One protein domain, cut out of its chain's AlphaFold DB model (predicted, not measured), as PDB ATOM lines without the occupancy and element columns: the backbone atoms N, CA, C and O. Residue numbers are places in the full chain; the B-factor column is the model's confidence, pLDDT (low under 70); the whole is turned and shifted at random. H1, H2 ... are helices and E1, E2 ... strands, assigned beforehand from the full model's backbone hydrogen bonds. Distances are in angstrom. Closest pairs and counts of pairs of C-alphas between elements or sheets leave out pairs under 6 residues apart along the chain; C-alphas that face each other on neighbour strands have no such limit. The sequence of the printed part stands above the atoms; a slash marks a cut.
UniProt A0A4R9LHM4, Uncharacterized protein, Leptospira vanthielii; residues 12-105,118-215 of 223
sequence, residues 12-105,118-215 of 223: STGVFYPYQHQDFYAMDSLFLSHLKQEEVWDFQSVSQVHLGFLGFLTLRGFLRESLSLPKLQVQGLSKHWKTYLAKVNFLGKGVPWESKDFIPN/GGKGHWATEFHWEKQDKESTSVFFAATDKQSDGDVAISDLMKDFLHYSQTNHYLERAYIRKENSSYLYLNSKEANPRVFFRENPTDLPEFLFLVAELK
ATOM      1  N   SER A  12     183.957 234.257 325.454       81.00
ATOM      2  CA  SER A  12     185.229 234.974 325.622       81.00
ATOM      3  C   SER A  12     186.328 234.056 326.152       81.00
ATOM      4  O   SER A  12     186.054 233.226 327.018       81.00
ATOM      5  N   THR A  13     187.576 234.282 325.741       87.50
ATOM      6  CA  THR A  13     188.762 233.738 326.423       87.50
ATOM      7  C   THR A  13     188.805 234.213 327.878       87.50
ATOM      8  O   THR A  13     188.572 235.391 328.150       87.50
ATOM      9  N   GLY A  14     189.095 233.308 328.813       91.25
ATOM     10  CA  GLY A  14     189.295 233.625 330.228       91.25
ATOM     11  C   GLY A  14     190.720 233.343 330.682       91.25
ATOM     12  O   GLY A  14     191.284 232.305 330.336       91.25
ATOM     13  N   VAL A  15     191.281 234.253 331.480       95.19
ATOM     14  CA  VAL A  15     192.534 234.024 332.210       95.19
ATOM     15  C   VAL A  15     192.222 233.952 333.700       95.19
ATOM     16  O   VAL A  15     191.574 234.851 334.237       95.19
ATOM     17  N   PHE A  16     192.662 232.883 334.356       96.38
ATOM     18  CA  PHE A  16     192.403 232.603 335.765       96.38
ATOM     19  C   PHE A  16     193.706 232.621 336.560       96.38
ATOM     20  O   PHE A  16     194.720 232.098 336.099       96.38
ATOM     21  N   TYR A  17     193.657 233.188 337.767       95.62
ATOM     22  CA  TYR A  17     194.819 233.376 338.637       95.62
ATOM     23  C   TYR A  17     194.570 232.730 340.007       95.62
ATOM     24  O   TYR A  17     193.973 233.360 340.884       95.62
ATOM     25  N   PRO A  18     194.975 231.465 340.211       94.75
ATOM     26  CA  PRO A  18     194.960 230.847 341.530       94.75
ATOM     27  C   PRO A  18     195.950 231.528 342.483       94.75
ATOM     28  O   PRO A  18     197.006 232.009 342.068       94.75
ATOM     29  N   TYR A  19     195.637 231.524 343.780       90.38
ATOM     30  CA  TYR A  19     196.481 232.128 344.816       90.38
ATOM     31  C   TYR A  19     196.858 231.108 345.883       90.38
ATOM     32  O   TYR A  19     196.017 230.353 346.353       90.38
ATOM     33  N   GLN A  20     198.116 231.117 346.326       81.19
ATOM     34  CA  GLN A  20     198.679 230.041 347.147       81.19
ATOM     35  C   GLN A  20     197.959 229.769 348.486       81.19
ATOM     36  O   GLN A  20     197.984 228.638 348.959       81.19
ATOM     37  N   HIS A  21     197.321 230.768 349.098       82.56
ATOM     38  CA  HIS A  21     196.688 230.653 350.421       82.56
ATOM     39  C   HIS A  21     195.166 230.458 350.353       82.56
ATOM     40  O   HIS A  21     194.424 231.058 351.127       82.56
ATOM     41  N   GLN A  22     194.695 229.641 349.413       82.94
ATOM     42  CA  GLN A  22     193.278 229.300 349.287       82.94
ATOM     43  C   GLN A  22     192.948 228.021 350.063       82.94
ATOM     44  O   GLN A  22     193.689 227.039 350.018       82.94
ATOM     45  N   ASP A  23     191.821 228.026 350.774       90.50
ATOM     46  CA  ASP A  23     191.220 226.794 351.277       90.50
ATOM     47  C   ASP A  23     190.463 226.056 350.156       90.50
ATOM     48  O   ASP A  23     190.387 226.522 349.018       90.50
ATOM     49  N   PHE A  24     189.899 224.886 350.461       94.00
ATOM     50  CA  PHE A  24     189.219 224.093 349.435       94.00
ATOM     51  C   PHE A  24     187.918 224.725 348.934       94.00
ATOM     52  O   PHE A  24     187.576 224.504 347.780       94.00
ATOM     53  N   TYR A  25     187.231 225.547 349.730       92.88
ATOM     54  CA  TYR A  25     186.034 226.247 349.258       92.88
ATOM     55  C   TYR A  25     186.378 227.409 348.325       92.88
ATOM     56  O   TYR A  25     185.663 227.654 347.350       92.88
ATOM     57  N   ALA A  26     187.477 228.115 348.593       92.81
ATOM     58  CA  ALA A  26     188.000 229.149 347.716       92.81
ATOM     59  C   ALA A  26     188.519 228.552 346.400       92.81
ATOM     60  O   ALA A  26     188.243 229.104 345.335       92.81
ATOM     61  N   MET A  27     189.210 227.407 346.459       95.62
ATOM     62  CA  MET A  27     189.601 226.663 345.257       95.62
ATOM     63  C   MET A  27     188.371 226.192 344.475       95.62
ATOM     64  O   MET A  27     188.287 226.465 343.286       95.62
ATOM     65  N   ASP A  28     187.390 225.567 345.126       95.06
ATOM     66  CA  ASP A  28     186.148 225.122 344.484       95.06
ATOM     67  C   ASP A  28     185.455 226.264 343.733       95.06
ATOM     68  O   ASP A  28     185.204 226.165 342.534       95.06
ATOM     69  N   SER A  29     185.271 227.399 344.408       93.19
ATOM     70  CA  SER A  29     184.609 228.571 343.828       93.19
ATOM     71  C   SER A  29     185.346 229.113 342.596       93.19
ATOM     72  O   SER A  29     184.711 229.618 341.675       93.19
ATOM     73  N   LEU A  30     186.680 229.020 342.562       95.06
ATOM     74  CA  LEU A  30     187.490 229.454 341.423       95.06
ATOM     75  C   LEU A  30     187.469 228.421 340.286       95.06
ATOM     76  O   LEU A  30     187.159 228.757 339.143       95.06
ATOM     77  N   PHE A  31     187.808 227.170 340.593       95.88
ATOM     78  CA  PHE A  31     188.015 226.103 339.612       95.88
ATOM     79  C   PHE A  31     186.723 225.511 339.068       95.88
ATOM     80  O   PHE A  31     186.744 224.951 337.976       95.88
ATOM     81  N   LEU A  32     185.606 225.665 339.771       94.44
ATOM     82  CA  LEU A  32     184.273 225.270 339.308       94.44
ATOM     83  C   LEU A  32     183.393 226.482 338.983       94.44
ATOM     84  O   LEU A  32     182.181 226.360 338.836       94.44
ATOM     85  N   SER A  33     184.011 227.656 338.817       92.38
ATOM     86  CA  SER A  33     183.347 228.814 338.218       92.38
ATOM     87  C   SER A  33     182.943 228.541 336.764       92.38
ATOM     88  O   SER A  33     183.459 227.618 336.118       92.38
ATOM     89  N   HIS A  34     182.046 229.378 336.234       90.88
ATOM     90  CA  HIS A  34     181.538 229.277 334.864       90.88
ATOM     91  C   HIS A  34     182.642 229.040 333.823       90.88
ATOM     92  O   HIS A  34     183.697 229.687 333.832       90.88
ATOM     93  N   LEU A  35     182.367 228.125 332.897       93.19
ATOM     94  CA  LEU A  35     183.304 227.727 331.857       93.19
ATOM     95  C   LEU A  35     183.436 228.818 330.788       93.19
ATOM     96  O   LEU A  35     182.515 229.593 330.497       93.19
ATOM     97  N   LYS A  36     184.618 228.885 330.184       92.81
ATOM     98  CA  LYS A  36     184.928 229.764 329.051       92.81
ATOM     99  C   LYS A  36     185.270 228.923 327.832       92.81
ATOM    100  O   LYS A  36     185.727 227.794 327.984       92.81
ATOM    101  N   GLN A  37     185.075 229.459 326.628       91.94
ATOM    102  CA  GLN A  37     185.422 228.716 325.412       91.94
ATOM    103  C   GLN A  37     186.911 228.343 325.404       91.94
ATOM    104  O   GLN A  37     187.259 227.180 325.239       91.94
ATOM    105  N   GLU A  38     187.764 229.323 325.693       93.88
ATOM    106  CA  GLU A  38     189.215 229.174 325.802       93.88
ATOM    107  C   GLU A  38     189.659 229.583 327.204       93.88
ATOM    108  O   GLU A  38     189.229 230.624 327.713       93.88
ATOM    109  N   GLU A  39     190.530 228.790 327.824       96.62
ATOM    110  CA  GLU A  39     190.969 229.018 329.200       96.62
ATOM    111  C   GLU A  39     192.479 228.959 329.342       96.62
ATOM    112  O   GLU A  39     193.122 227.989 328.942       96.62
ATOM    113  N   VAL A  40     193.024 229.992 329.981       97.44
ATOM    114  CA  VAL A  40     194.415 230.046 330.410       97.44
ATOM    115  C   VAL A  40     194.454 230.143 331.931       97.44
ATOM    116  O   VAL A  40     193.883 231.055 332.523       97.44
ATOM    117  N   TRP A  41     195.149 229.212 332.563       97.75
ATOM    118  CA  TRP A  41     195.345 229.138 334.001       97.75
ATOM    119  C   TRP A  41     196.778 229.543 334.326       97.75
ATOM    120  O   TRP A  41     197.727 228.836 333.990       97.75
ATOM    121  N   ASP A  42     196.937 230.706 334.949       97.38
ATOM    122  CA  ASP A  42     198.237 231.297 335.237       97.38
ATOM    123  C   ASP A  42     198.621 231.091 336.706       97.38
ATOM    124  O   ASP A  42     198.065 231.697 337.624       97.38
ATOM    125  N   PHE A  43     199.596 230.213 336.917       97.06
ATOM    126  CA  PHE A  43     200.066 229.764 338.221       97.06
ATOM    127  C   PHE A  43     201.229 230.603 338.771       97.06
ATOM    128  O   PHE A  43     201.842 230.206 339.764       97.06
ATOM    129  N   GLN A  44     201.519 231.780 338.200       95.75
ATOM    130  CA  GLN A  44     202.630 232.637 338.642       95.75
ATOM    131  C   GLN A  44     202.603 232.964 340.147       95.75
ATOM    132  O   GLN A  44     203.652 233.130 340.770       95.75
ATOM    133  N   SER A  45     201.411 233.025 340.751       93.88
ATOM    134  CA  SER A  45     201.209 233.314 342.177       93.88
ATOM    135  C   SER A  45     201.181 232.067 343.075       93.88
ATOM    136  O   SER A  45     201.000 232.192 344.287       93.88
ATOM    137  N   VAL A  46     201.380 230.868 342.519       94.44
ATOM    138  CA  VAL A  46     201.405 229.589 343.245       94.44
ATOM    139  C   VAL A  46     202.796 228.970 343.132       94.44
ATOM    140  O   VAL A  46     203.097 228.154 342.264       94.44
ATOM    141  N   SER A  47     203.684 229.368 344.041       91.94
ATOM    142  CA  SER A  47     205.104 229.005 343.962       91.94
ATOM    143  C   SER A  47     205.400 227.548 344.336       91.94
ATOM    144  O   SER A  47     206.362 226.973 343.817       91.94
ATOM    145  N   GLN A  48     204.584 226.959 345.214       92.19
ATOM    146  CA  GLN A  48     204.741 225.601 345.741       92.19
ATOM    147  C   GLN A  48     203.731 224.634 345.127       92.19
ATOM    148  O   GLN A  48     202.633 225.032 344.743       92.19
ATOM    149  N   VAL A  49     204.114 223.360 345.064       92.44
ATOM    150  CA  VAL A  49     203.251 222.285 344.568       92.44
ATOM    151  C   VAL A  49     202.192 221.957 345.611       92.44
ATOM    152  O   VAL A  49     202.527 221.597 346.736       92.44
ATOM    153  N   HIS A  50     200.930 222.020 345.199       91.56
ATOM    154  CA  HIS A  50     199.768 221.693 346.023       91.56
ATOM    155  C   HIS A  50     198.841 220.770 345.239       91.56
ATOM    156  O   HIS A  50     198.370 221.149 344.162       91.56
ATOM    157  N   LEU A  51     198.535 219.584 345.773       93.25
ATOM    158  CA  LEU A  51     197.638 218.654 345.073       93.25
ATOM    159  C   LEU A  51     196.192 219.117 345.033       93.25
ATOM    160  O   LEU A  51     195.488 218.707 344.122       93.25
ATOM    161  N   GLY A  52     195.768 220.011 345.931       94.94
ATOM    162  CA  GLY A  52     194.488 220.707 345.786       94.94
ATOM    163  C   GLY A  52     194.364 221.354 344.411       94.94
ATOM    164  O   GLY A  52     193.475 221.004 343.639       94.94
ATOM    165  N   PHE A  53     195.315 222.225 344.061       96.38
ATOM    166  CA  PHE A  53     195.315 222.887 342.759       96.38
ATOM    167  C   PHE A  53     195.447 221.904 341.597       96.38
ATOM    168  O   PHE A  53     194.733 222.049 340.610       96.38
ATOM    169  N   LEU A  54     196.321 220.899 341.710       95.88
ATOM    170  CA  LEU A  54     196.491 219.907 340.646       95.88
ATOM    171  C   LEU A  54     195.216 219.081 340.420       95.88
ATOM    172  O   LEU A  54     194.834 218.848 339.276       95.88
ATOM    173  N   GLY A  55     194.544 218.685 341.501       96.69
ATOM    174  CA  GLY A  55     193.305 217.921 341.465       96.69
ATOM    175  C   GLY A  55     192.147 218.717 340.878       96.69
ATOM    176  O   GLY A  55     191.499 218.241 339.951       96.69
ATOM    177  N   PHE A  56     191.935 219.955 341.334       97.56
ATOM    178  CA  PHE A  56     190.895 220.825 340.776       97.56
ATOM    179  C   PHE A  56     191.132 221.158 339.300       97.56
ATOM    180  O   PHE A  56     190.192 221.157 338.507       97.56
ATOM    181  N   LEU A  57     192.383 221.414 338.912       97.44
ATOM    182  CA  LEU A  57     192.759 221.646 337.517       97.44
ATOM    183  C   LEU A  57     192.473 220.414 336.646       97.44
ATOM    184  O   LEU A  57     191.943 220.541 335.544       97.44
ATOM    185  N   THR A  58     192.792 219.225 337.160       97.38
ATOM    186  CA  THR A  58     192.562 217.947 336.475       97.38
ATOM    187  C   THR A  58     191.068 217.662 336.326       97.38
ATOM    188  O   THR A  58     190.619 217.398 335.213       97.38
ATOM    189  N   LEU A  59     190.280 217.822 337.397       97.62
ATOM    190  CA  LEU A  59     188.818 217.722 337.346       97.62
ATOM    191  C   LEU A  59     188.232 218.682 336.305       97.62
ATOM    192  O   LEU A  59     187.430 218.274 335.469       97.62
ATOM    193  N   ARG A  60     188.641 219.958 336.330       97.25
ATOM    194  CA  ARG A  60     188.138 220.954 335.379       97.25
ATOM    195  C   ARG A  60     188.451 220.564 333.938       97.25
ATOM    196  O   ARG A  60     187.609 220.761 333.071       97.25
ATOM    197  N   GLY A  61     189.633 220.013 333.675       97.12
ATOM    198  CA  GLY A  61     189.966 219.523 332.343       97.12
ATOM    199  C   GLY A  61     189.054 218.374 331.893       97.12
ATOM    200  O   GLY A  61     188.564 218.431 330.771       97.12
ATOM    201  N   PHE A  62     188.729 217.408 332.761       96.38
ATOM    202  CA  PHE A  62     187.790 216.329 332.410       96.38
ATOM    203  C   PHE A  62     186.376 216.853 332.156       96.38
ATOM    204  O   PHE A  62     185.757 216.505 331.155       96.38
ATOM    205  N   LEU A  63     185.894 217.782 332.988       95.88
ATOM    206  CA  LEU A  63     184.613 218.454 332.751       95.88
ATOM    207  C   LEU A  63     184.589 219.154 331.385       95.88
ATOM    208  O   LEU A  63     183.593 219.089 330.669       95.88
ATOM    209  N   ARG A  64     185.690 219.797 330.984       95.00
ATOM    210  CA  ARG A  64     185.805 220.412 329.656       95.00
ATOM    211  C   ARG A  64     185.787 219.378 328.534       95.00
ATOM    212  O   ARG A  64     185.100 219.601 327.543       95.00
ATOM    213  N   GLU A  65     186.499 218.269 328.693       94.44
ATOM    214  CA  GLU A  65     186.530 217.178 327.714       94.44
ATOM    215  C   GLU A  65     185.143 216.548 327.520       94.44
ATOM    216  O   GLU A  65     184.697 216.427 326.378       94.44
ATOM    217  N   SER A  66     184.405 216.285 328.608       92.69
ATOM    218  CA  SER A  66     183.017 215.783 328.555       92.69
ATOM    219  C   SER A  66     182.076 216.719 327.782       92.69
ATOM    220  O   SER A  66     181.165 216.285 327.080       92.69
ATOM    221  N   LEU A  67     182.347 218.027 327.830       93.38
ATOM    222  CA  LEU A  67     181.604 219.067 327.119       93.38
ATOM    223  C   LEU A  67     182.156 219.362 325.715       93.38
ATOM    224  O   LEU A  67     181.721 220.323 325.079       93.38
ATOM    225  N   SER A  68     183.116 218.570 325.222       93.75
ATOM    226  CA  SER A  68     183.796 218.785 323.935       93.75
ATOM    227  C   SER A  68     184.421 220.183 323.800       93.75
ATOM    228  O   SER A  68     184.474 220.759 322.710       93.75
ATOM    229  N   LEU A  69     184.889 220.753 324.914       94.50
ATOM    230  CA  LEU A  69     185.586 222.034 324.939       94.50
ATOM    231  C   LEU A  69     187.096 221.850 324.716       94.50
ATOM    232  O   LEU A  69     187.660 220.818 325.082       94.50
ATOM    233  N   PRO A  70     187.788 222.874 324.182       94.56
ATOM    234  CA  PRO A  70     189.243 222.866 324.067       94.56
ATOM    235  C   PRO A  70     189.928 222.599 325.412       94.56
ATOM    236  O   PRO A  70     189.479 223.097 326.455       94.56
ATOM    237  N   LYS A  71     191.048 221.869 325.391       95.75
ATOM    238  CA  LYS A  71     191.878 221.656 326.584       95.75
ATOM    239  C   LYS A  71     192.296 222.993 327.183       95.75
ATOM    240  O   LYS A  71     192.719 223.904 326.468       95.75
ATOM    241  N   LEU A  72     192.197 223.100 328.505       95.81
ATOM    242  CA  LEU A  72     192.687 224.284 329.199       95.81
ATOM    243  C   LEU A  72     194.215 224.354 329.097       95.81
ATOM    244  O   LEU A  72     194.908 223.333 329.081       95.81
ATOM    245  N   GLN A  73     194.724 225.578 329.041       97.75
ATOM    246  CA  GLN A  73     196.143 225.869 328.916       97.75
ATOM    247  C   GLN A  73     196.681 226.373 330.253       97.75
ATOM    248  O   GLN A  73     196.067 227.226 330.884       97.75
ATOM    249  N   VAL A  74     197.845 225.899 330.674       98.06
ATOM    250  CA  VAL A  74     198.470 226.247 331.955       98.06
ATOM    251  C   VAL A  74     199.785 226.961 331.696       98.06
ATOM    252  O   VAL A  74     200.578 226.532 330.862       98.06
ATOM    253  N   GLN A  75     200.032 228.055 332.403       97.50
ATOM    254  CA  GLN A  75     201.264 228.832 332.283       97.50
ATOM    255  C   GLN A  75     201.711 229.376 333.639       97.50
ATOM    256  O   GLN A  75     201.003 229.251 334.638       97.50
ATOM    257  N   GLY A  76     202.884 230.007 333.671       96.69
ATOM    258  CA  GLY A  76     203.391 230.661 334.876       96.69
ATOM    259  C   GLY A  76     203.839 229.661 335.939       96.69
ATOM    260  O   GLY A  76     203.920 230.001 337.117       96.69
ATOM    261  N   LEU A  77     204.132 228.416 335.554       97.19
ATOM    262  CA  LEU A  77     204.536 227.387 336.504       97.19
ATOM    263  C   LEU A  77     205.905 227.733 337.104       97.19
ATOM    264  O   LEU A  77     206.864 228.070 336.405       97.19
ATOM    265  N   SER A  78     206.024 227.615 338.425       95.94
ATOM    266  CA  SER A  78     207.295 227.831 339.116       95.94
ATOM    267  C   SER A  78     208.315 226.728 338.792       95.94
ATOM    268  O   SER A  78     207.979 225.651 338.287       95.94
ATOM    269  N   LYS A  79     209.591 226.944 339.146       95.56
ATOM    270  CA  LYS A  79     210.625 225.897 339.050       95.56
ATOM    271  C   LYS A  79     210.242 224.634 339.837       95.56
ATOM    272  O   LYS A  79     210.533 223.533 339.373       95.56
ATOM    273  N   HIS A  80     209.591 224.781 340.994       94.88
ATOM    274  CA  HIS A  80     209.154 223.652 341.822       94.88
ATOM    275  C   HIS A  80     208.088 222.823 341.103       94.88
ATOM    276  O   HIS A  80     208.232 221.605 341.021       94.88
ATOM    277  N   TRP A  81     207.091 223.481 340.503       95.56
ATOM    278  CA  TRP A  81     206.067 222.826 339.687       95.56
ATOM    279  C   TRP A  81     206.660 222.088 338.495       95.56
ATOM    280  O   TRP A  81     206.449 220.885 338.369       95.56
ATOM    281  N   LYS A  82     207.459 222.771 337.664       95.62
ATOM    282  CA  LYS A  82     208.089 222.148 336.487       95.62
ATOM    283  C   LYS A  82     208.929 220.934 336.877       95.62
ATOM    284  O   LYS A  82     208.826 219.888 336.250       95.62
ATOM    285  N   THR A  83     209.719 221.056 337.946       94.19
ATOM    286  CA  THR A  83     210.554 219.957 338.452       94.19
ATOM    287  C   THR A  83     209.710 218.786 338.944       94.19
ATOM    288  O   THR A  83     210.040 217.641 338.654       94.19
ATOM    289  N   TYR A  84     208.643 219.054 339.699       93.56
ATOM    290  CA  TYR A  84     207.755 218.011 340.202       93.56
ATOM    291  C   TYR A  84     207.061 217.282 339.051       93.56
ATOM    292  O   TYR A  84     207.266 216.081 338.907       93.56
ATOM    293  N   LEU A  85     206.338 218.011 338.191       94.31
ATOM    294  CA  LEU A  85     205.584 217.454 337.063       94.31
ATOM    295  C   LEU A  85     206.473 216.620 336.131       94.31
ATOM    296  O   LEU A  85     206.058 215.545 335.704       94.31
ATOM    297  N   ALA A  86     207.703 217.080 335.878       93.00
ATOM    298  CA  ALA A  86     208.702 216.349 335.104       93.00
ATOM    299  C   ALA A  86     209.128 215.036 335.776       93.00
ATOM    300  O   ALA A  86     209.137 213.988 335.136       93.00
ATOM    301  N   LYS A  87     209.477 215.078 337.070       90.94
ATOM    302  CA  LYS A  87     209.958 213.907 337.827       90.94
ATOM    303  C   LYS A  87     208.939 212.781 337.889       90.94
ATOM    304  O   LYS A  87     209.323 211.618 337.816       90.94
ATOM    305  N   VAL A  88     207.668 213.136 338.042       88.75
ATOM    306  CA  VAL A  88     206.582 212.158 338.141       88.75
ATOM    307  C   VAL A  88     205.915 211.857 336.795       88.75
ATOM    308  O   VAL A  88     204.947 211.102 336.751       88.75
ATOM    309  N   ASN A  89     206.410 212.460 335.706       90.31
ATOM    310  CA  ASN A  89     205.829 212.387 334.367       90.31
ATOM    311  C   ASN A  89     204.301 212.605 334.369       90.31
ATOM    312  O   ASN A  89     203.555 211.855 333.743       90.31
ATOM    313  N   PHE A  90     203.825 213.616 335.109       91.62
ATOM    314  CA  PHE A  90     202.389 213.817 335.353       91.62
ATOM    315  C   PHE A  90     201.612 214.029 334.046       91.62
ATOM    316  O   PHE A  90     200.557 213.439 333.842       91.62
ATOM    317  N   LEU A  91     202.169 214.821 333.121       90.62
ATOM    318  CA  LEU A  91     201.535 215.102 331.829       90.62
ATOM    319  C   LEU A  91     201.428 213.862 330.934       90.62
ATOM    320  O   LEU A  91     200.478 213.730 330.167       90.62
ATOM    321  N   GLY A  92     202.370 212.923 331.061       86.50
ATOM    322  CA  GLY A  92     202.351 211.655 330.337       86.50
ATOM    323  C   GLY A  92     201.265 210.682 330.808       86.50
ATOM    324  O   GLY A  92     201.107 209.627 330.201       86.50
ATOM    325  N   LYS A  93     200.514 211.009 331.869       86.06
ATOM    326  CA  LYS A  93     199.442 210.171 332.432       86.06
ATOM    327  C   LYS A  93     198.059 210.451 331.836       86.06
ATOM    328  O   LYS A  93     197.066 210.019 332.401       86.06
ATOM    329  N   GLY A  94     197.992 211.153 330.704       83.56
ATOM    330  CA  GLY A  94     196.727 211.403 330.006       83.56
ATOM    331  C   GLY A  94     195.867 212.475 330.671       83.56
ATOM    332  O   GLY A  94     194.646 212.385 330.648       83.56
ATOM    333  N   VAL A  95     196.493 213.484 331.280       91.81
ATOM    334  CA  VAL A  95     195.753 214.578 331.917       91.81
ATOM    335  C   VAL A  95     195.092 215.489 330.868       91.81
ATOM    336  O   VAL A  95     195.694 215.774 329.826       91.81
ATOM    337  N   PRO A  96     193.873 215.986 331.129       93.75
ATOM    338  CA  PRO A  96     193.049 216.709 330.153       93.75
ATOM    339  C   PRO A  96     193.392 218.212 330.061       93.75
ATOM    340  O   PRO A  96     192.516 219.071 329.940       93.75
ATOM    341  N   TRP A  97     194.676 218.560 330.149       95.94
ATOM    342  CA  TRP A  97     195.162 219.939 330.065       95.94
ATOM    343  C   TRP A  97     196.600 220.011 329.552       95.94
ATOM    344  O   TRP A  97     197.342 219.030 329.599       95.94
ATOM    345  N   GLU A  98     196.998 221.179 329.054       95.69
ATOM    346  CA  GLU A  98     198.301 221.378 328.411       95.69
ATOM    347  C   GLU A  98     199.094 222.499 329.076       95.69
ATOM    348  O   GLU A  98     198.542 223.510 329.503       95.69
ATOM    349  N   SER A  99     200.412 222.325 329.167       95.81
ATOM    350  CA  SER A  99     201.321 223.358 329.661       95.81
ATOM    351  C   SER A  99     201.881 224.170 328.497       95.81
ATOM    352  O   SER A  99     202.461 223.608 327.571       95.81
ATOM    353  N   LYS A 100     201.791 225.500 328.582       96.25
ATOM    354  CA  LYS A 100     202.527 226.434 327.715       96.25
ATOM    355  C   LYS A 100     203.999 226.546 328.105       96.25
ATOM    356  O   LYS A 100     204.836 226.917 327.287       96.25
ATOM    357  N   ASP A 101     204.316 226.252 329.363       93.06
ATOM    358  CA  ASP A 101     205.685 226.123 329.839       93.06
ATOM    359  C   ASP A 101     206.298 224.800 329.363       93.06
ATOM    360  O   ASP A 101     205.652 223.751 329.419       93.06
ATOM    361  N   PHE A 102     207.581 224.821 328.992       93.38
ATOM    362  CA  PHE A 102     208.328 223.590 328.746       93.38
ATOM    363  C   PHE A 102     208.513 222.798 330.049       93.38
ATOM    364  O   PHE A 102     209.121 223.287 331.009       93.38
ATOM    365  N   ILE A 103     208.021 221.558 330.059       92.81
ATOM    366  CA  ILE A 103     208.213 220.582 331.133       92.81
ATOM    367  C   ILE A 103     208.888 219.357 330.510       92.81
ATOM    368  O   ILE A 103     208.296 218.728 329.633       92.81
ATOM    369  N   PRO A 104     210.124 219.016 330.912       86.75
ATOM    370  CA  PRO A 104     210.807 217.866 330.344       86.75
ATOM    371  C   PRO A 104     210.127 216.569 330.787       86.75
ATOM    372  O   PRO A 104     209.869 216.373 331.973       86.75
ATOM    373  N   ASN A 105     209.904 215.654 329.846       80.25
ATOM    374  CA  ASN A 105     209.491 214.291 330.165       80.25
ATOM    375  C   ASN A 105     210.726 213.504 330.598       80.25
ATOM    376  O   ASN A 105     211.565 213.143 329.771       80.25
ATOM    377  N   GLY A 118     189.102 203.936 344.570       70.81
ATOM    378  CA  GLY A 118     188.372 204.177 343.317       70.81
ATOM    379  C   GLY A 118     188.509 202.988 342.358       70.81
ATOM    380  O   GLY A 118     188.791 201.874 342.801       70.81
ATOM    381  N   GLY A 119     188.273 203.172 341.058       70.38
ATOM    382  CA  GLY A 119     188.490 202.117 340.057       70.38
ATOM    383  C   GLY A 119     187.369 201.086 339.959       70.38
ATOM    384  O   GLY A 119     187.587 199.992 339.444       70.38
ATOM    385  N   LYS A 120     186.176 201.373 340.493       76.44
ATOM    386  CA  LYS A 120     185.063 200.401 340.539       76.44
ATOM    387  C   LYS A 120     184.238 200.353 339.252       76.44
ATOM    388  O   LYS A 120     183.296 199.570 339.181       76.44
ATOM    389  N   GLY A 121     184.583 201.170 338.254       78.94
ATOM    390  CA  GLY A 121     183.825 201.273 337.004       78.94
ATOM    391  C   GLY A 121     182.478 201.969 337.188       78.94
ATOM    392  O   GLY A 121     181.550 201.736 336.423       78.94
ATOM    393  N   HIS A 122     182.357 202.802 338.227       85.88
ATOM    394  CA  HIS A 122     181.164 203.623 338.449       85.88
ATOM    395  C   HIS A 122     181.150 204.860 337.545       85.88
ATOM    396  O   HIS A 122     180.102 205.478 337.374       85.88
ATOM    397  N   TRP A 123     182.298 205.211 336.963       89.38
ATOM    398  CA  TRP A 123     182.509 206.381 336.115       89.38
ATOM    399  C   TRP A 123     183.294 205.983 334.864       89.38
ATOM    400  O   TRP A 123     184.147 205.095 334.918       89.38
ATOM    401  N   ALA A 124     183.015 206.629 333.731       89.56
ATOM    402  CA  ALA A 124     183.741 206.370 332.488       89.56
ATOM    403  C   ALA A 124     185.171 206.919 332.541       89.56
ATOM    404  O   ALA A 124     186.088 206.334 331.960       89.56
ATOM    405  N   THR A 125     185.357 208.027 333.256       90.69
ATOM    406  CA  THR A 125     186.654 208.661 333.458       90.69
ATOM    407  C   THR A 125     186.942 208.746 334.943       90.69
ATOM    408  O   THR A 125     186.173 209.331 335.701       90.69
ATOM    409  N   GLU A 126     188.072 208.178 335.353       91.25
ATOM    410  CA  GLU A 126     188.568 208.212 336.724       91.25
ATOM    411  C   GLU A 126     190.065 208.518 336.707       91.25
ATOM    412  O   GLU A 126     190.817 207.999 335.878       91.25
ATOM    413  N   PHE A 127     190.512 209.364 337.629       91.81
ATOM    414  CA  PHE A 127     191.914 209.719 337.770       91.81
ATOM    415  C   PHE A 127     192.278 209.853 339.240       91.81
ATOM    416  O   PHE A 127     191.712 210.674 339.964       91.81
ATOM    417  N   HIS A 128     193.261 209.066 339.660       91.62
ATOM    418  CA  HIS A 128     193.810 209.073 341.004       91.62
ATOM    419  C   HIS A 128     195.258 209.553 340.967       91.62
ATOM    420  O   HIS A 128     196.029 209.187 340.077       91.62
ATOM    421  N   TRP A 129     195.637 210.374 341.943       91.75
ATOM    422  CA  TRP A 129     197.017 210.803 342.077       91.75
ATOM    423  C   TRP A 129     197.424 211.033 343.520       91.75
ATOM    424  O   TRP A 129     196.728 211.706 344.281       91.75
ATOM    425  N   GLU A 130     198.621 210.559 343.848       90.69
ATOM    426  CA  GLU A 130     199.217 210.676 345.169       90.69
ATOM    427  C   GLU A 130     200.586 211.364 345.088       90.69
ATOM    428  O   GLU A 130     201.385 211.151 344.172       90.69
ATOM    429  N   LYS A 131     200.879 212.191 346.086       90.38
ATOM    430  CA  LYS A 131     202.221 212.677 346.387       90.38
ATOM    431  C   LYS A 131     202.535 212.353 347.833       90.38
ATOM    432  O   LYS A 131     201.893 212.874 348.744       90.38
ATOM    433  N   GLN A 132     203.582 211.568 348.018       88.31
ATOM    434  CA  GLN A 132     204.132 211.285 349.328       88.31
ATOM    435  C   GLN A 132     205.296 212.234 349.626       88.31
ATOM    436  O   GLN A 132     206.240 212.366 348.845       88.31
ATOM    437  N   ASP A 133     205.220 212.894 350.772       86.25
ATOM    438  CA  ASP A 133     206.316 213.594 351.427       86.25
ATOM    439  C   ASP A 133     206.783 212.786 352.648       86.25
ATOM    440  O   ASP A 133     206.198 211.772 353.021       86.25
ATOM    441  N   LYS A 134     207.860 213.232 353.306       84.44
ATOM    442  CA  LYS A 134     208.440 212.508 354.453       84.44
ATOM    443  C   LYS A 134     207.439 212.241 355.584       84.44
ATOM    444  O   LYS A 134     207.513 211.201 356.226       84.44
ATOM    445  N   GLU A 135     206.540 213.186 355.843       86.81
ATOM    446  CA  GLU A 135     205.632 213.156 357.000       86.81
ATOM    447  C   GLU A 135     204.151 213.180 356.614       86.81
ATOM    448  O   GLU A 135     203.284 213.044 357.478       86.81
ATOM    449  N   SER A 136     203.845 213.361 355.333       89.88
ATOM    450  CA  SER A 136     202.476 213.492 354.847       89.88
ATOM    451  C   SER A 136     202.305 212.865 353.475       89.88
ATOM    452  O   SER A 136     203.253 212.731 352.707       89.88
ATOM    453  N   THR A 137     201.070 212.498 353.179       91.12
ATOM    454  CA  THR A 137     200.614 212.057 351.872       91.12
ATOM    455  C   THR A 137     199.464 212.962 351.468       91.12
ATOM    456  O   THR A 137     198.491 213.121 352.202       91.12
ATOM    457  N   SER A 138     199.559 213.556 350.289       92.06
ATOM    458  CA  SER A 138     198.469 214.311 349.685       92.06
ATOM    459  C   SER A 138     197.947 213.548 348.480       92.06
ATOM    460  O   SER A 138     198.723 213.111 347.633       92.06
ATOM    461  N   VAL A 139     196.633 213.409 348.396       93.25
ATOM    462  CA  VAL A 139     195.978 212.560 347.405       93.25
ATOM    463  C   VAL A 139     194.745 213.242 346.835       93.25
ATOM    464  O   VAL A 139     194.058 213.970 347.551       93.25
ATOM    465  N   PHE A 140     194.458 213.019 345.556       94.62
ATOM    466  CA  PHE A 140     193.174 213.375 344.973       94.62
ATOM    467  C   PHE A 140     192.636 212.280 344.049       94.62
ATOM    468  O   PHE A 140     193.385 211.488 343.481       94.62
ATOM    469  N   PHE A 141     191.319 212.287 343.897       94.25
ATOM    470  CA  PHE A 141     190.550 211.489 342.960       94.25
ATOM    471  C   PHE A 141     189.580 212.418 342.227       94.25
ATOM    472  O   PHE A 141     188.892 213.220 342.863       94.25
ATOM    473  N   ALA A 142     189.531 212.324 340.905       94.31
ATOM    474  CA  ALA A 142     188.577 213.033 340.062       94.31
ATOM    475  C   ALA A 142     187.890 212.036 339.130       94.31
ATOM    476  O   ALA A 142     188.560 211.180 338.553       94.31
ATOM    477  N   ALA A 143     186.578 212.164 338.971       92.88
ATOM    478  CA  ALA A 143     185.804 211.346 338.055       92.88
ATOM    479  C   ALA A 143     184.662 212.132 337.404       92.88
ATOM    480  O   ALA A 143     184.088 213.021 338.037       92.88
ATOM    481  N   THR A 144     184.344 211.789 336.158       92.62
ATOM    482  CA  THR A 144     183.244 212.350 335.353       92.62
ATOM    483  C   THR A 144     182.535 211.235 334.588       92.62
ATOM    484  O   THR A 144     183.022 210.103 334.533       92.62
ATOM    485  N   ASP A 145     181.374 211.552 334.011       89.56
ATOM    486  CA  ASP A 145     180.637 210.650 333.113       89.56
ATOM    487  C   ASP A 145     180.217 209.351 333.809       89.56
ATOM    488  O   ASP A 145     180.671 208.240 333.519       89.56
ATOM    489  N   LYS A 146     179.353 209.524 334.800       87.44
ATOM    490  CA  LYS A 146     178.840 208.472 335.668       87.44
ATOM    491  C   LYS A 146     178.132 207.361 334.889       87.44
ATOM    492  O   LYS A 146     177.339 207.618 333.987       87.44
ATOM    493  N   GLN A 147     178.387 206.118 335.280       84.44
ATOM    494  CA  GLN A 147     177.816 204.911 334.674       84.44
ATOM    495  C   GLN A 147     176.824 204.182 335.598       84.44
ATOM    496  O   GLN A 147     176.023 203.383 335.113       84.44
ATOM    497  N   SER A 148     176.858 204.442 336.911       72.94
ATOM    498  CA  SER A 148     176.026 203.779 337.929       72.94
ATOM    499  C   SER A 148     175.313 204.773 338.864       72.94
ATOM    500  O   SER A 148     175.707 205.933 338.978       72.94
ATOM    501  N   ASP A 149     174.243 204.342 339.544       67.44
ATOM    502  CA  ASP A 149     173.438 205.216 340.416       67.44
ATOM    503  C   ASP A 149     174.243 205.831 341.587       67.44
ATOM    504  O   ASP A 149     175.057 205.188 342.253       67.44
ATOM    505  N   GLY A 150     173.997 207.120 341.855       62.94
ATOM    506  CA  GLY A 150     174.953 208.012 342.531       62.94
ATOM    507  C   GLY A 150     175.277 207.789 343.994       62.94
ATOM    508  O   GLY A 150     176.358 208.188 344.427       62.94
ATOM    509  N   ASP A 151     174.397 207.165 344.764       65.19
ATOM    510  CA  ASP A 151     174.678 206.954 346.185       65.19
ATOM    511  C   ASP A 151     175.626 205.775 346.417       65.19
ATOM    512  O   ASP A 151     176.404 205.782 347.378       65.19
ATOM    513  N   VAL A 152     175.634 204.808 345.498       67.69
ATOM    514  CA  VAL A 152     176.517 203.638 345.557       67.69
ATOM    515  C   VAL A 152     177.961 204.061 345.290       67.69
ATOM    516  O   VAL A 152     178.846 203.759 346.089       67.69
ATOM    517  N   ALA A 153     178.188 204.864 344.246       76.94
ATOM    518  CA  ALA A 153     179.527 205.284 343.832       76.94
ATOM    519  C   ALA A 153     180.291 206.059 344.920       76.94
ATOM    520  O   ALA A 153     181.475 205.812 345.153       76.94
ATOM    521  N   ILE A 154     179.620 206.979 345.624       81.12
ATOM    522  CA  ILE A 154     180.254 207.737 346.711       81.12
ATOM    523  C   ILE A 154     180.437 206.897 347.963       81.12
ATOM    524  O   ILE A 154     181.480 207.009 348.603       81.12
ATOM    525  N   SER A 155     179.461 206.067 348.324       82.75
ATOM    526  CA  SER A 155     179.586 205.210 349.506       82.75
ATOM    527  C   SER A 155     180.766 204.245 349.366       82.75
ATOM    528  O   SER A 155     181.547 204.101 350.307       82.75
ATOM    529  N   ASP A 156     180.946 203.661 348.179       83.94
ATOM    530  CA  ASP A 156     182.084 202.798 347.861       83.94
ATOM    531  C   ASP A 156     183.408 203.567 347.886       83.94
ATOM    532  O   ASP A 156     184.335 203.148 348.580       83.94
ATOM    533  N   LEU A 157     183.486 204.727 347.214       85.25
ATOM    534  CA  LEU A 157     184.692 205.562 347.235       85.25
ATOM    535  C   LEU A 157     185.077 205.935 348.669       85.25
ATOM    536  O   LEU A 157     186.241 205.835 349.050       85.25
ATOM    537  N   MET A 158     184.101 206.350 349.478       86.00
ATOM    538  CA  MET A 158     184.339 206.740 350.862       86.00
ATOM    539  C   MET A 158     184.779 205.564 351.717       86.00
ATOM    540  O   MET A 158     185.679 205.722 352.536       86.00
ATOM    541  N   LYS A 159     184.183 204.386 351.529       86.44
ATOM    542  CA  LYS A 159     184.591 203.171 352.231       86.44
ATOM    543  C   LYS A 159     186.033 202.798 351.890       86.44
ATOM    544  O   LYS A 159     186.818 202.561 352.807       86.44
ATOM    545  N   ASP A 160     186.385 202.801 350.608       86.00
ATOM    546  CA  ASP A 160     187.733 202.471 350.143       86.00
ATOM    547  C   ASP A 160     188.755 203.515 350.614       86.00
ATOM    548  O   ASP A 160     189.805 203.157 351.146       86.00
ATOM    549  N   PHE A 161     188.423 204.807 350.527       87.75
ATOM    550  CA  PHE A 161     189.273 205.891 351.019       87.75
ATOM    551  C   PHE A 161     189.465 205.843 352.541       87.75
ATOM    552  O   PHE A 161     190.575 206.035 353.042       87.75
ATOM    553  N   LEU A 162     188.406 205.579 353.308       85.94
ATOM    554  CA  LEU A 162     188.503 205.428 354.761       85.94
ATOM    555  C   LEU A 162     189.368 204.224 355.123       85.94
ATOM    556  O   LEU A 162     190.228 204.343 355.990       85.94
ATOM    557  N   HIS A 163     189.202 203.100 354.428       85.12
ATOM    558  CA  HIS A 163     190.047 201.930 354.626       85.12
ATOM    559  C   HIS A 163     191.520 202.230 354.302       85.12
ATOM    560  O   HIS A 163     192.395 201.971 355.132       85.12
ATOM    561  N   TYR A 164     191.795 202.849 353.151       84.44
ATOM    562  CA  TYR A 164     193.133 203.267 352.728       84.44
ATOM    563  C   TYR A 164     193.776 204.225 353.743       84.44
ATOM    564  O   TYR A 164     194.883 203.977 354.233       84.44
ATOM    565  N   SER A 165     193.057 205.289 354.112       83.81
ATOM    566  CA  SER A 165     193.557 206.312 355.029       83.81
ATOM    567  C   SER A 165     193.803 205.745 356.421       83.81
ATOM    568  O   SER A 165     194.869 205.984 356.970       83.81
ATOM    569  N   GLN A 166     192.896 204.940 356.980       81.00
ATOM    570  CA  GLN A 166     193.050 204.374 358.325       81.00
ATOM    571  C   GLN A 166     194.124 203.294 358.412       81.00
ATOM    572  O   GLN A 166     194.716 203.126 359.478       81.00
ATOM    573  N   THR A 167     194.384 202.567 357.328       78.44
ATOM    574  CA  THR A 167     195.408 201.518 357.319       78.44
ATOM    575  C   THR A 167     196.807 202.130 357.376       78.44
ATOM    576  O   THR A 167     197.636 201.685 358.166       78.44
ATOM    577  N   ASN A 168     197.038 203.221 356.641       71.38
ATOM    578  CA  ASN A 168     198.392 203.725 356.388       71.38
ATOM    579  C   ASN A 168     198.684 205.109 357.006       71.38
ATOM    580  O   ASN A 168     199.842 205.461 357.235       71.38
ATOM    581  N   HIS A 169     197.652 205.895 357.331       82.62
ATOM    582  CA  HIS A 169     197.795 207.314 357.666       82.62
ATOM    583  C   HIS A 169     196.810 207.803 358.751       82.62
ATOM    584  O   HIS A 169     195.927 207.089 359.227       82.62
ATOM    585  N   TYR A 170     196.967 209.054 359.175       85.56
ATOM    586  CA  TYR A 170     195.951 209.807 359.905       85.56
ATOM    587  C   TYR A 170     195.352 210.861 358.975       85.56
ATOM    588  O   TYR A 170     196.084 211.688 358.436       85.56
ATOM    589  N   LEU A 171     194.030 210.852 358.792       90.06
ATOM    590  CA  LEU A 171     193.336 211.860 357.990       90.06
ATOM    591  C   LEU A 171     193.407 213.228 358.687       90.06
ATOM    592  O   LEU A 171     192.828 213.401 359.762       90.06
ATOM    593  N   GLU A 172     194.101 214.199 358.089       91.25
ATOM    594  CA  GLU A 172     194.176 215.567 358.619       91.25
ATOM    595  C   GLU A 172     193.089 216.453 358.022       91.25
ATOM    596  O   GLU A 172     192.425 217.204 358.736       91.25
ATOM    597  N   ARG A 173     192.869 216.345 356.715       93.00
ATOM    598  CA  ARG A 173     191.909 217.183 356.006       93.00
ATOM    599  C   ARG A 173     191.426 216.467 354.754       93.00
ATOM    600  O   ARG A 173     192.214 215.827 354.071       93.00
ATOM    601  N   ALA A 174     190.144 216.588 354.436       94.50
ATOM    602  CA  ALA A 174     189.593 216.109 353.172       94.50
ATOM    603  C   ALA A 174     188.490 217.027 352.669       94.50
ATOM    604  O   ALA A 174     187.746 217.613 353.451       94.50
ATOM    605  N   TYR A 175     188.377 217.126 351.355       95.69
ATOM    606  CA  TYR A 175     187.297 217.798 350.668       95.69
ATOM    607  C   TYR A 175     186.697 216.866 349.638       95.69
ATOM    608  O   TYR A 175     187.422 216.274 348.844       95.69
ATOM    609  N   ILE A 176     185.377 216.746 349.673       94.69
ATOM    610  CA  ILE A 176     184.602 215.958 348.726       94.69
ATOM    611  C   ILE A 176     183.623 216.902 348.053       94.69
ATOM    612  O   ILE A 176     182.917 217.648 348.733       94.69
ATOM    613  N   ARG A 177     183.549 216.852 346.731       93.88
ATOM    614  CA  ARG A 177     182.641 217.656 345.920       93.88
ATOM    615  C   ARG A 177     181.943 216.754 344.908       93.88
ATOM    616  O   ARG A 177     182.603 216.049 344.154       93.88
ATOM    617  N   LYS A 178     180.612 216.784 344.937       91.50
ATOM    618  CA  LYS A 178     179.732 216.282 343.869       91.50
ATOM    619  C   LYS A 178     179.222 217.463 343.048       91.50
ATOM    620  O   LYS A 178     179.691 218.569 343.271       91.50
ATOM    621  N   GLU A 179     178.197 217.300 342.230       87.31
ATOM    622  CA  GLU A 179     177.551 218.369 341.457       87.31
ATOM    623  C   GLU A 179     176.902 219.402 342.380       87.31
ATOM    624  O   GLU A 179     177.219 220.586 342.330       87.31
ATOM    625  N   ASN A 180     176.089 218.952 343.337       88.62
ATOM    626  CA  ASN A 180     175.216 219.854 344.104       88.62
ATOM    627  C   ASN A 180     175.620 220.042 345.569       88.62
ATOM    628  O   ASN A 180     175.007 220.819 346.297       88.62
ATOM    629  N   SER A 181     176.667 219.353 346.019       92.12
ATOM    630  CA  SER A 181     177.102 219.401 347.414       92.12
ATOM    631  C   SER A 181     178.605 219.263 347.570       92.12
ATOM    632  O   SER A 181     179.250 218.586 346.764       92.12
ATOM    633  N   SER A 182     179.136 219.812 348.657       94.06
ATOM    634  CA  SER A 182     180.461 219.471 349.155       94.06
ATOM    635  C   SER A 182     180.522 219.267 350.660       94.06
ATOM    636  O   SER A 182     179.687 219.750 351.425       94.06
ATOM    637  N   TYR A 183     181.547 218.519 351.055       94.00
ATOM    638  CA  TYR A 183     181.877 218.175 352.424       94.00
ATOM    639  C   TYR A 183     183.340 218.527 352.667       94.00
ATOM    640  O   TYR A 183     184.219 218.072 351.936       94.00
ATOM    641  N   LEU A 184     183.611 219.309 353.705       94.50
ATOM    642  CA  LEU A 184     184.958 219.603 354.177       94.50
ATOM    643  C   LEU A 184     185.149 218.967 355.550       94.50
ATOM    644  O   LEU A 184     184.520 219.379 356.523       94.50
ATOM    645  N   TYR A 185     186.036 217.985 355.623       92.75
ATOM    646  CA  TYR A 185     186.511 217.389 356.861       92.75
ATOM    647  C   TYR A 185     187.800 218.082 357.306       92.75
ATOM    648  O   TYR A 185     188.751 218.190 356.529       92.75
ATOM    649  N   LEU A 186     187.845 218.498 358.570       90.31
ATOM    650  CA  LEU A 186     189.037 219.029 359.226       90.31
ATOM    651  C   LEU A 186     189.272 218.287 360.539       90.31
ATOM    652  O   LEU A 186     188.435 218.318 361.447       90.31
ATOM    653  N   ASN A 187     190.441 217.666 360.658       86.38
ATOM    654  CA  ASN A 187     190.919 217.139 361.919       86.38
ATOM    655  C   ASN A 187     191.400 218.298 362.798       86.38
ATOM    656  O   ASN A 187     192.204 219.129 362.371       86.38
ATOM    657  N   SER A 188     190.910 218.364 364.031       76.75
ATOM    658  CA  SER A 188     191.354 219.348 365.013       76.75
ATOM    659  C   SER A 188     192.201 218.642 366.062       76.75
ATOM    660  O   SER A 188     191.791 217.623 366.603       76.75
ATOM    661  N   LYS A 189     193.381 219.184 366.378       70.56
ATOM    662  CA  LYS A 189     194.237 218.634 367.443       70.56
ATOM    663  C   LYS A 189     193.651 218.842 368.846       70.56
ATOM    664  O   LYS A 189     194.058 218.156 369.774       70.56
ATOM    665  N   GLU A 190     192.723 219.787 368.992       62.97
ATOM    666  CA  GLU A 190     192.211 220.272 370.282       62.97
ATOM    667  C   GLU A 190     190.715 219.967 370.493       62.97
ATOM    668  O   GLU A 190     190.167 220.263 371.552       62.97
ATOM    669  N   ALA A 191     190.033 219.383 369.501       69.44
ATOM    670  CA  ALA A 191     188.601 219.095 369.548       69.44
ATOM    671  C   ALA A 191     188.232 217.889 368.670       69.44
ATOM    672  O   ALA A 191     189.048 217.392 367.897       69.44
ATOM    673  N   ASN A 192     186.968 217.459 368.740       79.06
ATOM    674  CA  ASN A 192     186.421 216.490 367.790       79.06
ATOM    675  C   ASN A 192     186.579 216.997 366.341       79.06
ATOM    676  O   ASN A 192     186.456 218.209 366.102       79.06
ATOM    677  N   PRO A 193     186.819 216.096 365.371       83.56
ATOM    678  CA  PRO A 193     186.894 216.471 363.967       83.56
ATOM    679  C   PRO A 193     185.602 217.156 363.519       83.56
ATOM    680  O   PRO A 193     184.506 216.829 363.980       83.56
ATOM    681  N   ARG A 194     185.737 218.129 362.616       88.00
ATOM    682  CA  ARG A 194     184.613 218.924 362.112       88.00
ATOM    683  C   ARG A 194     184.329 218.565 360.667       88.00
ATOM    684  O   ARG A 194     185.249 218.487 359.857       88.00
ATOM    685  N   VAL A 195     183.046 218.402 360.356       89.94
ATOM    686  CA  VAL A 195     182.550 218.228 358.992       89.94
ATOM    687  C   VAL A 195     181.651 219.409 358.666       89.94
ATOM    688  O   VAL A 195     180.683 219.672 359.377       89.94
ATOM    689  N   PHE A 196     181.985 220.124 357.600       91.25
ATOM    690  CA  PHE A 196     181.185 221.221 357.071       91.25
ATOM    691  C   PHE A 196     180.524 220.762 355.786       91.25
ATOM    692  O   PHE A 196     181.208 220.267 354.895       91.25
ATOM    693  N   PHE A 197     179.216 220.952 355.694       92.31
ATOM    694  CA  PHE A 197     178.438 220.686 354.494       92.31
ATOM    695  C   PHE A 197     178.077 222.003 353.813       92.31
ATOM    696  O   PHE A 197     177.764 222.989 354.486       92.31
ATOM    697  N   ARG A 198     178.100 222.007 352.482       91.81
ATOM    698  CA  ARG A 198     177.650 223.129 351.666       91.81
ATOM    699  C   ARG A 198     176.886 222.616 350.452       91.81
ATOM    700  O   ARG A 198     177.388 221.765 349.723       91.81
ATOM    701  N   GLU A 199     175.711 223.182 350.208       89.81
ATOM    702  CA  GLU A 199     175.029 223.053 348.920       89.81
ATOM    703  C   GLU A 199     175.653 224.016 347.913       89.81
ATOM    704  O   GLU A 199     175.934 225.177 348.224       89.81
ATOM    705  N   ASN A 200     175.883 223.531 346.699       84.62
ATOM    706  CA  ASN A 200     176.489 224.305 345.628       84.62
ATOM    707  C   ASN A 200     175.693 224.042 344.349       84.62
ATOM    708  O   ASN A 200     176.015 223.087 343.641       84.62
ATOM    709  N   PRO A 201     174.657 224.843 344.053       81.75
ATOM    710  CA  PRO A 201     173.957 224.713 342.786       81.75
ATOM    711  C   PRO A 201     174.963 224.906 341.650       81.75
ATOM    712  O   PRO A 201     175.741 225.864 341.648       81.75
ATOM    713  N   THR A 202     174.985 223.967 340.713       83.75
ATOM    714  CA  THR A 202     175.846 224.033 339.541       83.75
ATOM    715  C   THR A 202     175.128 223.441 338.344       83.75
ATOM    716  O   THR A 202     174.336 222.515 338.484       83.75
ATOM    717  N   ASP A 203     175.454 223.966 337.173       85.44
ATOM    718  CA  ASP A 203     174.973 223.446 335.897       85.44
ATOM    719  C   ASP A 203     176.012 222.498 335.252       85.44
ATOM    720  O   ASP A 203     175.837 222.045 334.123       85.44
ATOM    721  N   LEU A 204     177.144 222.247 335.926       91.44
ATOM    722  CA  LEU A 204     178.205 221.368 335.430       91.44
ATOM    723  C   LEU A 204     177.704 219.915 335.264       91.44
ATOM    724  O   LEU A 204     176.835 219.489 336.028       91.44
ATOM    725  N   PRO A 205     178.273 219.145 334.312       92.00
ATOM    726  CA  PRO A 205     178.027 217.704 334.183       92.00
ATOM    727  C   PRO A 205     178.272 216.929 335.477       92.00
ATOM    728  O   PRO A 205     178.948 217.428 336.371       92.00
ATOM    729  N   GLU A 206     177.780 215.690 335.558       91.81
ATOM    730  CA  GLU A 206     178.011 214.835 336.727       91.81
ATOM    731  C   GLU A 206     179.503 214.574 336.979       91.81
ATOM    732  O   GLU A 206     180.261 214.230 336.065       91.81
ATOM    733  N   PHE A 207     179.923 214.719 338.237       93.81
ATOM    734  CA  PHE A 207     181.300 214.514 338.658       93.81
ATOM    735  C   PHE A 207     181.431 214.170 340.141       93.81
ATOM    736  O   PHE A 207     180.610 214.527 340.990       93.81
ATOM    737  N   LEU A 208     182.556 213.541 340.468       93.62
ATOM    738  CA  LEU A 208     182.983 213.289 341.833       93.62
ATOM    739  C   LEU A 208     184.435 213.700 342.005       93.62
ATOM    740  O   LEU A 208     185.315 213.302 341.246       93.62
ATOM    741  N   PHE A 209     184.689 214.481 343.044       95.19
ATOM    742  CA  PHE A 209     186.023 214.918 343.400       95.19
ATOM    743  C   PHE A 209     186.283 214.692 344.876       95.19
ATOM    744  O   PHE A 209     185.458 215.031 345.724       95.19
ATOM    745  N   LEU A 210     187.448 214.134 345.173       95.50
ATOM    746  CA  LEU A 210     187.981 213.986 346.514       95.50
ATOM    747  C   LEU A 210     189.415 214.498 346.503       95.50
ATOM    748  O   LEU A 210     190.205 214.131 345.643       95.50
ATOM    749  N   VAL A 211     189.777 215.309 347.485       95.88
ATOM    750  CA  VAL A 211     191.171 215.660 347.761       95.88
ATOM    751  C   VAL A 211     191.412 215.604 349.257       95.88
ATOM    752  O   VAL A 211     190.586 216.070 350.039       95.88
ATOM    753  N   ALA A 212     192.532 215.024 349.668       94.75
ATOM    754  CA  ALA A 212     192.854 214.833 351.067       94.75
ATOM    755  C   ALA A 212     194.336 215.041 351.377       94.75
ATOM    756  O   ALA A 212     195.223 214.812 350.554       94.75
ATOM    757  N   GLU A 213     194.573 215.457 352.613       93.44
ATOM    758  CA  GLU A 213     195.872 215.562 353.256       93.44
ATOM    759  C   GLU A 213     195.891 214.572 354.422       93.44
ATOM    760  O   GLU A 213     195.019 214.568 355.302       93.44
ATOM    761  N   LEU A 214     196.880 213.694 354.385       91.94
ATOM    762  CA  LEU A 214     197.075 212.592 355.305       91.94
ATOM    763  C   LEU A 214     198.429 212.763 355.984       91.94
ATOM    764  O   LEU A 214     199.415 213.107 355.337       91.94
ATOM    765  N   LYS A 215     198.512 212.461 357.273       90.56
ATOM    766  CA  LYS A 215     199.775 212.396 358.004       90.56
ATOM    767  C   LYS A 215     200.245 210.954 358.104       90.56
ATOM    768  O   LYS A 215     199.482 210.080 358.513       90.56
TER     769      LYS A 215
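What this domain is: This is residues 12 to 105 and 118 to 215 of the 223 residues of an uncharacterized protein of Leptospira vanthielii (UniProt A0A4R9LHM4). Helix H2 is sandwiched between two sheets, a small parallel one of E1 to E4 and a large, twisted antiparallel one of E5 to E10 with H4 on its far face. H1 packs beside H2, and H3 is on neither sheet. The printed part has 192 residues, with four named helices and ten named strands in the order E1 H1 E2 H2 E3 H3 E4 E5 E6 H4 E7 E8 E9 E10. The sheets run E1, E2, E3, E4 and E5, E6, E10, E7, E8, E9; the class is mixed, helices and strands. The whole is compact, with a radius of gyration of the C-alphas of 16.2 A and spans of 42 by 38 by 27 A.

Where its parts are: Find C-alpha 14 at (189.295, 233.625, 330.228), where E1, residues 14 to 16, begins. Then come H1 at 24 to 31, E2 at 39 to 42, H2 at 51 to 66, 22.2 A long, E3 at 72 to 75, H3 at 79 to 87 and E4 at 97 to 99. Past the cut, find E5 at 123 to 132, 25.8 A, E6 at 136 to 146, 30.8 A, and H4 at 150 to 168, 27.6 A. E7 at 169 to 177 bends by 70 degrees at residue 172; E8 at 181 to 186 and E9 at 194 to 199 follow. E10, 207 to 215, ends at C-alpha 215, (199.775, 212.396, 358.004).

How they stand to each other: Look first at H2, over E6 and only just over E5 with 3 C-alphas, at a height of 8.4 A over the large sheet; the closest C-alphas of H2 and E6, Leu 59 and Ala 142, are 5.4 A apart. H2 is also on the small sheet, over E3. H4 is on the opposite face of the large sheet. H1 touches H2 at a steep tilt of 38 degrees, the closest C-alphas being Phe 31 and Phe 56 at 6.1 A, and only grazes the large sheet. E1-H1-E2, E2-H2-E3 and E3-H3-E4 are strand-helix-strand units, parallel neighbour strands with a helix between, with right-handed crossovers; N 16 and O 40 are 2.9 A apart, N 41 and O 73 2.8 A, N 74 and O 98 2.8 A. E6-H4-E7 is a split unit, E10 between its strands, also right-handed. E7, E8 and E9 form a meander, each the antiparallel neighbour of the one before, and with E10, beside E7, a Greek key. Within hydrogen-bond range are N 127 and O 142 at 2.8 A, N 139 and O 212 at 2.9 A, N 175 and O 211 at 2.8 A, N 176 and O 183 at 2.9 A, and N 184 and O 196 at 2.8 A. In H1, H2 and H3 every O i to N i+4 pair is within range, in H4 14 of 15.

The domain as a whole: The C-alphas farthest apart, of Ser 12 and Glu 190, are 47.5 A apart. Residues 106 to 117 are not printed, and C-alphas 105 and 118 stand 26.9 A apart across this cut. Of the links printed whole, none is long. The mean pLDDT of the printed part is 89.9; residues 149 to 152 and 190 to 191 are under 70.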